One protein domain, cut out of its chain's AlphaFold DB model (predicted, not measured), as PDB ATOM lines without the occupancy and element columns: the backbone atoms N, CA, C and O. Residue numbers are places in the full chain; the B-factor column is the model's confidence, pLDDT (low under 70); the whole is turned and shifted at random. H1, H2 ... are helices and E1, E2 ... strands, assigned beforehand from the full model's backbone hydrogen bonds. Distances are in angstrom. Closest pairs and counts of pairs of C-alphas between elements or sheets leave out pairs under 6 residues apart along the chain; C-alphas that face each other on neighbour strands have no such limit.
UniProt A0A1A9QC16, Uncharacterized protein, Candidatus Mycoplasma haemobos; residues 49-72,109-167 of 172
ATOM      1  N   LEU A  49     116.949  20.377  30.690       94.31
ATOM      2  CA  LEU A  49     116.543  19.335  31.624       94.31
ATOM      3  C   LEU A  49     117.656  18.292  31.738       94.31
ATOM      4  O   LEU A  49     118.253  17.885  30.732       94.31
ATOM      5  N   ASP A  50     117.911  17.836  32.957       92.00
ATOM      6  CA  ASP A  50     118.782  16.690  33.174       92.00
ATOM      7  C   ASP A  50     118.017  15.399  32.857       92.00
ATOM      8  O   ASP A  50     116.933  15.162  33.385       92.00
ATOM      9  N   LYS A  51     118.560  14.549  31.980       89.75
ATOM     10  CA  LYS A  51     117.907  13.305  31.538       89.75
ATOM     11  C   LYS A  51     117.587  12.333  32.684       89.75
ATOM     12  O   LYS A  51     116.580  11.615  32.598       89.75
ATOM     13  N   ASN A  52     118.426  12.318  33.721       88.19
ATOM     14  CA  ASN A  52     118.356  11.415  34.870       88.19
ATOM     15  C   ASN A  52     117.662  12.049  36.088       88.19
ATOM     16  O   ASN A  52     117.315  11.333  37.027       88.19
ATOM     17  N   ALA A  53     117.438  13.363  36.069       89.12
ATOM     18  CA  ALA A  53     116.680  14.093  37.075       89.12
ATOM     19  C   ALA A  53     115.451  14.782  36.450       89.12
ATOM     20  O   ALA A  53     114.914  14.330  35.439       89.12
ATOM     21  N   ASP A  54     114.953  15.845  37.088       91.00
ATOM     22  CA  ASP A  54     113.923  16.740  36.542       91.00
ATOM     23  C   ASP A  54     112.619  16.068  36.083       91.00
ATOM     24  O   ASP A  54     111.954  16.562  35.173       91.00
ATOM     25  N   ASN A  55     112.224  14.952  36.705       90.31
ATOM     26  CA  ASN A  55     111.071  14.151  36.271       90.31
ATOM     27  C   ASN A  55     109.778  14.971  36.129       90.31
ATOM     28  O   ASN A  55     109.071  14.819  35.135       90.31
ATOM     29  N   ASP A  56     109.505  15.884  37.064       91.00
ATOM     30  CA  ASP A  56     108.325  16.754  37.003       91.00
ATOM     31  C   ASP A  56     108.376  17.706  35.805       91.00
ATOM     32  O   ASP A  56     107.387  17.891  35.094       91.00
ATOM     33  N   SER A  57     109.554  18.275  35.540       93.25
ATOM     34  CA  SER A  57     109.760  19.191  34.417       93.25
ATOM     35  C   SER A  57     109.720  18.445  33.079       93.25
ATOM     36  O   SER A  57     109.143  18.951  32.115       93.25
ATOM     37  N   TRP A  58     110.240  17.213  33.027       94.06
ATOM     38  CA  TRP A  58     110.092  16.327  31.874       94.06
ATOM     39  C   TRP A  58     108.635  15.990  31.598       94.06
ATOM     40  O   TRP A  58     108.211  16.070  30.449       94.06
ATOM     41  N   ASN A  59     107.863  15.646  32.629       91.75
ATOM     42  CA  ASN A  59     106.454  15.303  32.478       91.75
ATOM     43  C   ASN A  59     105.643  16.512  31.987       91.75
ATOM     44  O   ASN A  59     104.867  16.407  31.038       91.75
ATOM     45  N   ALA A  60     105.888  17.689  32.572       92.56
ATOM     46  CA  ALA A  60     105.252  18.932  32.153       92.56
ATOM     47  C   ALA A  60     105.592  19.301  30.701       92.56
ATOM     48  O   ALA A  60     104.708  19.688  29.934       92.56
ATOM     49  N   ASN A  61     106.859  19.186  30.302       94.06
ATOM     50  CA  ASN A  61     107.279  19.545  28.951       94.06
ATOM     51  C   ASN A  61     106.881  18.502  27.904       94.06
ATOM     52  O   ASN A  61     106.517  18.880  26.790       94.06
ATOM     53  N   TRP A  62     106.886  17.219  28.263       92.69
ATOM     54  CA  TRP A  62     106.354  16.156  27.421       92.69
ATOM     55  C   TRP A  62     104.873  16.373  27.141       92.69
ATOM     56  O   TRP A  62     104.465  16.365  25.983       92.69
ATOM     57  N   LYS A  63     104.086  16.677  28.178       90.00
ATOM     58  CA  LYS A  63     102.673  17.012  28.016       90.00
ATOM     59  C   LYS A  63     102.465  18.168  27.035       90.00
ATOM     60  O   LYS A  63     101.651  18.040  26.128       90.00
ATOM     61  N   LYS A  64     103.245  19.253  27.148       90.81
ATOM     62  CA  LYS A  64     103.198  20.364  26.177       90.81
ATOM     63  C   LYS A  64     103.499  19.880  24.760       90.81
ATOM     64  O   LYS A  64     102.739  20.177  23.849       90.81
ATOM     65  N   TYR A  65     104.574  19.108  24.582       91.06
ATOM     66  CA  TYR A  65     104.944  18.562  23.277       91.06
ATOM     67  C   TYR A  65     103.813  17.727  22.676       91.06
ATOM     68  O   TYR A  65     103.478  17.887  21.502       91.06
ATOM     69  N   VAL A  66     103.192  16.866  23.481       87.56
ATOM     70  CA  VAL A  66     102.039  16.076  23.056       87.56
ATOM     71  C   VAL A  66     100.884  16.991  22.677       87.56
ATOM     72  O   VAL A  66     100.401  16.896  21.553       87.56
ATOM     73  N   ASP A  67     100.473  17.910  23.544       85.62
ATOM     74  CA  ASP A  67      99.338  18.808  23.311       85.62
ATOM     75  C   ASP A  67      99.523  19.657  22.032       85.62
ATOM     76  O   ASP A  67      98.626  19.714  21.183       85.62
ATOM     77  N   ASP A  68     100.712  20.234  21.838       86.44
ATOM     78  CA  ASP A  68     101.052  21.066  20.678       86.44
ATOM     79  C   ASP A  68     101.078  20.273  19.359       86.44
ATOM     80  O   ASP A  68     100.708  20.798  18.305       86.44
ATOM     81  N   ASN A  69     101.469  18.996  19.408       84.88
ATOM     82  CA  ASN A  69     101.651  18.153  18.220       84.88
ATOM     83  C   ASN A  69     100.539  17.099  18.036       84.88
ATOM     84  O   ASN A  69     100.602  16.273  17.119       84.88
ATOM     85  N   SER A  70      99.496  17.119  18.880       72.06
ATOM     86  CA  SER A  70      98.426  16.109  18.884       72.06
ATOM     87  C   SER A  70      96.993  16.668  18.898       72.06
ATOM     88  O   SER A  70      96.045  15.908  19.122       72.06
ATOM     89  N   THR A  71      96.788  17.959  18.608       57.69
ATOM     90  CA  THR A  71      95.477  18.619  18.766       57.69
ATOM     91  C   THR A  71      94.291  17.805  18.236       57.69
ATOM     92  O   THR A  71      94.080  17.583  17.041       57.69
ATOM     93  N   THR A  72      93.465  17.381  19.188       54.72
ATOM     94  CA  THR A  72      92.201  16.693  18.958       54.72
ATOM     95  C   THR A  72      91.110  17.717  19.241       54.72
ATOM     96  O   THR A  72      90.785  17.965  20.396       54.72
ATOM     97  N   ASN A 109      95.587  15.570  11.700       55.09
ATOM     98  CA  ASN A 109      96.842  16.049  11.125       55.09
ATOM     99  C   ASN A 109      97.823  16.271  12.277       55.09
ATOM    100  O   ASN A 109      98.005  17.386  12.756       55.09
ATOM    101  N   LYS A 110      98.379  15.168  12.776       62.47
ATOM    102  CA  LYS A 110      99.330  15.126  13.885       62.47
ATOM    103  C   LYS A 110     100.699  14.921  13.278       62.47
ATOM    104  O   LYS A 110     101.022  13.817  12.845       62.47
ATOM    105  N   LYS A 111     101.464  16.001  13.169       75.00
ATOM    106  CA  LYS A 111     102.832  15.935  12.674       75.00
ATOM    107  C   LYS A 111     103.759  15.953  13.872       75.00
ATOM    108  O   LYS A 111     103.897  16.976  14.528       75.00
ATOM    109  N   ASP A 112     104.383  14.815  14.125       85.69
ATOM    110  CA  ASP A 112     105.567  14.770  14.963       85.69
ATOM    111  C   ASP A 112     106.662  15.606  14.302       85.69
ATOM    112  O   ASP A 112     107.145  15.269  13.217       85.69
ATOM    113  N   ILE A 113     107.006  16.736  14.911       89.31
ATOM    114  CA  ILE A 113     108.018  17.641  14.365       89.31
ATOM    115  C   ILE A 113     109.439  17.091  14.527       89.31
ATOM    116  O   ILE A 113     110.334  17.554  13.821       89.31
ATOM    117  N   TRP A 114     109.650  16.117  15.418       91.50
ATOM    118  CA  TRP A 114     110.970  15.547  15.717       91.50
ATOM    119  C   TRP A 114     111.148  14.100  15.261       91.50
ATOM    120  O   TRP A 114     112.284  13.629  15.231       91.50
ATOM    121  N   GLY A 115     110.069  13.417  14.868       88.69
ATOM    122  CA  GLY A 115     110.127  12.030  14.398       88.69
ATOM    123  C   GLY A 115     110.620  11.081  15.489       88.69
ATOM    124  O   GLY A 115     111.577  10.339  15.282       88.69
ATOM    125  N   LEU A 116     110.010  11.165  16.667       90.12
ATOM    126  CA  LEU A 116     110.322  10.377  17.845       90.12
ATOM    127  C   LEU A 116     109.949   8.909  17.631       90.12
ATOM    128  O   LEU A 116     108.815   8.571  17.282       90.12
ATOM    129  N   ASP A 117     110.889   8.016  17.932       86.50
ATOM    130  CA  ASP A 117     110.611   6.584  17.961       86.50
ATOM    131  C   ASP A 117     109.514   6.272  18.979       86.50
ATOM    132  O   ASP A 117     109.568   6.715  20.130       86.50
ATOM    133  N   GLY A 118     108.513   5.505  18.545       80.31
ATOM    134  CA  GLY A 118     107.346   5.168  19.361       80.31
ATOM    135  C   GLY A 118     106.280   6.265  19.430       80.31
ATOM    136  O   GLY A 118     105.331   6.125  20.204       80.31
ATOM    137  N   TRP A 119     106.389   7.341  18.640       84.31
ATOM    138  CA  TRP A 119     105.334   8.349  18.560       84.31
ATOM    139  C   TRP A 119     104.056   7.769  17.951       84.31
ATOM    140  O   TRP A 119     103.932   7.580  16.740       84.31
ATOM    141  N   ASN A 120     103.065   7.543  18.809       77.06
ATOM    142  CA  ASN A 120     101.694   7.300  18.396       77.06
ATOM    143  C   ASN A 120     100.763   8.236  19.164       77.06
ATOM    144  O   ASN A 120     100.410   7.969  20.308       77.06
ATOM    145  N   PRO A 121     100.272   9.309  18.554       67.94
ATOM    146  CA  PRO A 121      99.529  10.324  19.281       67.94
ATOM    147  C   PRO A 121      98.085   9.913  19.623       67.94
ATOM    148  O   PRO A 121      97.313  10.744  20.098       67.94
ATOM    149  N   GLN A 122      97.668   8.679  19.316       65.75
ATOM    150  CA  GLN A 122      96.444   8.068  19.856       65.75
ATOM    151  C   GLN A 122      96.712   7.233  21.122       65.75
ATOM    152  O   GLN A 122      95.774   6.937  21.857       65.75
ATOM    153  N   GLU A 123      97.968   6.863  21.374       66.38
ATOM    154  CA  GLU A 123      98.374   5.944  22.447       66.38
ATOM    155  C   GLU A 123      99.389   6.556  23.416       66.38
ATOM    156  O   GLU A 123      99.548   6.063  24.533       66.38
ATOM    157  N   VAL A 124     100.056   7.639  23.012       69.25
ATOM    158  CA  VAL A 124     100.939   8.430  23.858       69.25
ATOM    159  C   VAL A 124     100.094   9.026  24.973       69.25
ATOM    160  O   VAL A 124      99.254   9.896  24.750       69.25
ATOM    161  N   LYS A 125     100.303   8.505  26.180       66.44
ATOM    162  CA  LYS A 125      99.710   9.040  27.398       66.44
ATOM    163  C   LYS A 125     100.635  10.111  27.955       66.44
ATOM    164  O   LYS A 125     101.848   9.909  28.005       66.44
ATOM    165  N   ASP A 126     100.054  11.193  28.456       69.31
ATOM    166  CA  ASP A 126     100.778  12.323  29.054       69.31
ATOM    167  C   ASP A 126     101.730  11.899  30.184       69.31
ATOM    168  O   ASP A 126     102.704  12.587  30.457       69.31
ATOM    169  N   ASN A 127     101.467  10.756  30.826       70.81
ATOM    170  CA  ASN A 127     102.237  10.226  31.950       70.81
ATOM    171  C   ASN A 127     103.347   9.227  31.558       70.81
ATOM    172  O   ASN A 127     103.986   8.664  32.446       70.81
ATOM    173  N   ILE A 128     103.547   8.951  30.265       83.31
ATOM    174  CA  ILE A 128     104.616   8.070  29.768       83.31
ATOM    175  C   ILE A 128     105.525   8.898  28.863       83.31
ATOM    176  O   ILE A 128     105.222   9.120  27.692       83.31
ATOM    177  N   ILE A 129     106.643   9.355  29.422       88.56
ATOM    178  CA  ILE A 129     107.656  10.111  28.684       88.56
ATOM    179  C   ILE A 129     108.449   9.136  27.810       88.56
ATOM    180  O   ILE A 129     109.053   8.189  28.318       88.56
ATOM    181  N   LEU A 130     108.470   9.381  26.503       90.31
ATOM    182  CA  LEU A 130     109.274   8.598  25.569       90.31
ATOM    183  C   LEU A 130     110.771   8.828  25.818       90.31
ATOM    184  O   LEU A 130     111.221   9.964  25.973       90.31
ATOM    185  N   SER A 131     111.566   7.757  25.808       90.81
ATOM    186  CA  SER A 131     113.027   7.885  25.884       90.81
ATOM    187  C   SER A 131     113.575   8.663  24.691       90.81
ATOM    188  O   SER A 131     114.399   9.549  24.886       90.81
ATOM    189  N   SER A 132     113.022   8.433  23.494       91.50
ATOM    190  CA  SER A 132     113.363   9.153  22.261       91.50
ATOM    191  C   SER A 132     113.163  10.667  22.381       91.50
ATOM    192  O   SER A 132     113.933  11.435  21.809       91.50
ATOM    193  N   PHE A 133     112.189  11.121  23.180       93.31
ATOM    194  CA  PHE A 133     112.000  12.543  23.481       93.31
ATOM    195  C   PHE A 133     113.159  13.112  24.309       93.31
ATOM    196  O   PHE A 133     113.725  14.148  23.955       93.31
ATOM    197  N   LYS A 134     113.556  12.410  25.379       93.69
ATOM    198  CA  LYS A 134     114.716  12.802  26.196       93.69
ATOM    199  C   LYS A 134     116.011  12.759  25.380       93.69
ATOM    200  O   LYS A 134     116.822  13.675  25.478       93.69
ATOM    201  N   ASP A 135     116.180  11.730  24.555       94.38
ATOM    202  CA  ASP A 135     117.351  11.550  23.694       94.38
ATOM    203  C   ASP A 135     117.478  12.681  22.670       94.38
ATOM    204  O   ASP A 135     118.561  13.242  22.507       94.38
ATOM    205  N   LYS A 136     116.368  13.109  22.057       94.44
ATOM    206  CA  LYS A 136     116.373  14.274  21.162       94.44
ATOM    207  C   LYS A 136     116.809  15.550  21.867       94.44
ATOM    208  O   LYS A 136     117.614  16.301  21.322       94.44
ATOM    209  N   CYS A 137     116.338  15.784  23.088       94.75
ATOM    210  CA  CYS A 137     116.797  16.921  23.876       94.75
ATOM    211  C   CYS A 137     118.301  16.870  24.192       94.75
ATOM    212  O   CYS A 137     118.943  17.919  24.181       94.75
ATOM    213  N   GLU A 138     118.879  15.687  24.422       93.00
ATOM    214  CA  GLU A 138     120.335  15.529  24.565       93.00
ATOM    215  C   GLU A 138     121.075  15.824  23.254       93.00
ATOM    216  O   GLU A 138     122.068  16.551  23.266       93.00
ATOM    217  N   GLU A 139     120.572  15.341  22.111       93.00
ATOM    218  CA  GLU A 139     121.144  15.665  20.795       93.00
ATOM    219  C   GLU A 139     121.157  17.181  20.541       93.00
ATOM    220  O   GLU A 139     122.128  17.723  20.007       93.00
ATOM    221  N   PHE A 140     120.099  17.886  20.951       93.44
ATOM    222  CA  PHE A 140     119.975  19.330  20.774       93.44
ATOM    223  C   PHE A 140     120.988  20.149  21.583       93.44
ATOM    224  O   PHE A 140     121.305  21.270  21.182       93.44
ATOM    225  N   LYS A 141     121.561  19.603  22.666       91.00
ATOM    226  CA  LYS A 141     122.604  20.294  23.450       91.00
ATOM    227  C   LYS A 141     123.852  20.603  22.628       91.00
ATOM    228  O   LYS A 141     124.501  21.617  22.870       91.00
ATOM    229  N   ALA A 142     124.182  19.735  21.672       90.19
ATOM    230  CA  ALA A 142     125.371  19.859  20.833       90.19
ATOM    231  C   ALA A 142     125.119  20.619  19.523       90.19
ATOM    232  O   ALA A 142     126.049  20.807  18.737       90.19
ATOM    233  N   ARG A 143     123.874  21.033  19.249       91.19
ATOM    234  CA  ARG A 143     123.542  21.698  17.990       91.19
ATOM    235  C   ARG A 143     123.845  23.186  18.024       91.19
ATOM    236  O   ARG A 143     123.717  23.857  19.051       91.19
ATOM    237  N   ASN A 144     124.175  23.694  16.842       91.94
ATOM    238  CA  ASN A 144     124.273  25.116  16.586       91.94
ATOM    239  C   ASN A 144     123.036  25.571  15.814       91.94
ATOM    240  O   ASN A 144     122.618  24.915  14.863       91.94
ATOM    241  N   VAL A 145     122.472  26.702  16.217       91.12
ATOM    242  CA  VAL A 145     121.263  27.286  15.626       91.12
ATOM    243  C   VAL A 145     121.535  28.717  15.190       91.12
ATOM    244  O   VAL A 145     122.449  29.377  15.695       91.12
ATOM    245  N   SER A 146     120.721  29.214  14.262       87.00
ATOM    246  CA  SER A 146     120.913  30.549  13.679       87.00
ATOM    247  C   SER A 146     120.663  31.680  14.684       87.00
ATOM    248  O   SER A 146     121.063  32.812  14.444       87.00
ATOM    249  N   GLY A 147     119.983  31.394  15.797       86.38
ATOM    250  CA  GLY A 147     119.647  32.363  16.835       86.38
ATOM    251  C   GLY A 147     118.342  32.017  17.543       86.38
ATOM    252  O   GLY A 147     117.776  30.944  17.346       86.38
ATOM    253  N   THR A 148     117.835  32.948  18.351       86.75
ATOM    254  CA  THR A 148     116.620  32.733  19.156       86.75
ATOM    255  C   THR A 148     115.321  32.736  18.342       86.75
ATOM    256  O   THR A 148     114.293  32.242  18.795       86.75
ATOM    257  N   TRP A 149     115.350  33.269  17.119       84.44
ATOM    258  CA  TRP A 149     114.231  33.215  16.169       84.44
ATOM    259  C   TRP A 149     114.152  31.888  15.408       84.44
ATOM    260  O   TRP A 149     113.181  31.669  14.687       84.44
ATOM    261  N   ASP A 150     115.172  31.035  15.509       88.81
ATOM    262  CA  ASP A 150     115.186  29.744  14.835       88.81
ATOM    263  C   ASP A 150     114.072  28.860  15.413       88.81
ATOM    264  O   ASP A 150     113.957  28.713  16.631       88.81
ATOM    265  N   SER A 151     113.229  28.279  14.556       90.62
ATOM    266  CA  SER A 151     112.150  27.401  15.018       90.62
ATOM    267  C   SER A 151     112.690  26.198  15.787       90.62
ATOM    268  O   SER A 151     112.041  25.717  16.712       90.62
ATOM    269  N   GLU A 152     113.888  25.722  15.434       91.19
ATOM    270  CA  GLU A 152     114.553  24.654  16.169       91.19
ATOM    271  C   GLU A 152     114.917  25.125  17.579       91.19
ATOM    272  O   GLU A 152     114.550  24.463  18.546       91.19
ATOM    273  N   TYR A 153     115.513  26.315  17.713       92.75
ATOM    274  CA  TYR A 153     115.793  26.904  19.022       92.75
ATOM    275  C   TYR A 153     114.525  27.074  19.861       92.75
ATOM    276  O   TYR A 153     114.512  26.672  21.020       92.75
ATOM    277  N   GLN A 154     113.451  27.621  19.286       93.56
ATOM    278  CA  GLN A 154     112.190  27.835  20.006       93.56
ATOM    279  C   GLN A 154     111.598  26.517  20.511       93.56
ATOM    280  O   GLN A 154     111.118  26.446  21.641       93.56
ATOM    281  N   ASN A 155     111.666  25.457  19.703       94.38
ATOM    282  CA  ASN A 155     111.213  24.132  20.114       94.38
ATOM    283  C   ASN A 155     112.108  23.555  21.224       94.38
ATOM    284  O   ASN A 155     111.592  23.025  22.208       94.38
ATOM    285  N   ILE A 156     113.434  23.695  21.108       94.88
ATOM    286  CA  ILE A 156     114.377  23.246  22.141       94.88
ATOM    287  C   ILE A 156     114.117  23.990  23.451       94.88
ATOM    288  O   ILE A 156     113.932  23.366  24.493       94.88
ATOM    289  N   GLU A 157     114.036  25.313  23.402       94.75
ATOM    290  CA  GLU A 157     113.739  26.157  24.553       94.75
ATOM    291  C   GLU A 157     112.401  25.768  25.198       94.75
ATOM    292  O   GLU A 157     112.311  25.644  26.420       94.75
ATOM    293  N   LYS A 158     111.362  25.527  24.398       94.62
ATOM    294  CA  LYS A 158     110.019  25.227  24.902       94.62
ATOM    295  C   LYS A 158     109.908  23.851  25.562       94.62
ATOM    296  O   LYS A 158     109.222  23.728  26.578       94.62
ATOM    297  N   TYR A 159     110.541  22.830  24.987       95.44
ATOM    298  CA  TYR A 159     110.307  21.434  25.371       95.44
ATOM    299  C   TYR A 159     111.489  20.794  26.116       95.44
ATOM    300  O   TYR A 159     111.280  19.891  26.921       95.44
ATOM    301  N   CYS A 160     112.717  21.273  25.915       96.31
ATOM    302  CA  CYS A 160     113.928  20.669  26.482       96.31
ATOM    303  C   CYS A 160     114.560  21.474  27.624       96.31
ATOM    304  O   CYS A 160     115.615  21.084  28.128       96.31
ATOM    305  N   THR A 161     113.955  22.590  28.046       95.75
ATOM    306  CA  THR A 161     114.560  23.470  29.055       95.75
ATOM    307  C   THR A 161     113.634  23.782  30.219       95.75
ATOM    308  O   THR A 161     112.410  23.639  30.138       95.75
ATOM    309  N   LYS A 162     114.255  24.212  31.316       94.25
ATOM    310  CA  LYS A 162     113.618  24.765  32.507       94.25
ATOM    311  C   LYS A 162     114.273  26.102  32.859       94.25
ATOM    312  O   LYS A 162     115.426  26.354  32.502       94.25
ATOM    313  N   ALA A 163     113.536  26.966  33.554       89.75
ATOM    314  CA  ALA A 163     114.108  28.190  34.101       89.75
ATOM    315  C   ALA A 163     115.155  27.837  35.168       89.75
ATOM    316  O   ALA A 163     114.938  26.931  35.977       89.75
ATOM    317  N   VAL A 164     116.282  28.547  35.166       85.25
ATOM    318  CA  VAL A 164     117.203  28.529  36.303       85.25
ATOM    319  C   VAL A 164     116.486  29.264  37.429       85.25
ATOM    320  O   VAL A 164     116.113  30.424  37.255       85.25
ATOM    321  N   GLN A 165     116.226  28.582  38.545       74.81
ATOM    322  CA  GLN A 165     115.707  29.248  39.735       74.81
ATOM    323  C   GLN A 165     116.761  30.270  40.166       74.81
ATOM    324  O   GLN A 165     117.867  29.898  40.546       74.81
ATOM    325  N   SER A 166     116.465  31.557  39.999       61.28
ATOM    326  CA  SER A 166     117.312  32.623  40.515       61.28
ATOM    327  C   SER A 166     117.046  32.742  42.010       61.28
ATOM    328  O   SER A 166     116.000  33.258  42.396       61.28
ATOM    329  N   GLU A 167     117.977  32.272  42.834       58.72
ATOM    330  CA  GLU A 167     117.997  32.488  44.289       58.72
ATOM    331  C   GLU A 167     118.447  33.919  44.661       58.72
ATOM    332  O   GLU A 167     119.027  34.146  45.716       58.72
TER     333      GLU A 167
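This is residues 49 to 72 and 109 to 167 of the 172 residues of an uncharacterized protein of Candidatus Mycoplasma haemobos (UniProt A0A1A9QC16). Three helices form a small, loosely crossed cluster in which H3 touches both others, while H1 and H2 cross nearly at right angles. A long loop, residues 109 to 130, leads into H2, and the short strand E1 follows H3. The printed part has 83 residues, in the order H1, H2, H3, E1; the class is mostly helix, with under half of the residues in named elements. It is compact, with a radius of gyration of the C-alphas of 12.9 A and spans of 38 by 28 by 20 A.

H1, residues 55 to 69, begins at C-alpha 55 (111.071, 14.151, 36.271) and is 20.8 A long. H2 is residues 131 to 141, 15.9 A, and H3 residues 151 to 160, 13.4 A. E1, residues 161 to 163, ends at C-alpha 163 (114.108, 28.190, 34.101) and pairs with no named strand.

H1 and H3 touch, closest at the C-alphas of Asn 61 and Tyr 159, 5.1 A, at a steep tilt of 40 degrees, opposite ways. H2 and H3 touch, closest at the C-alphas of Cys 137 and Cys 160, 5.4 A. H2 and E1 are apart. In H1, H2 and H3 every O i to N i+4 pair is within hydrogen-bond range.

Residues 73 to 108 are not printed, and C-alphas 72 and 109 are 9.1 A apart. Residues 71 to 72, 109 to 110, 121 to 126 and 166 to 167 have pLDDT under 70.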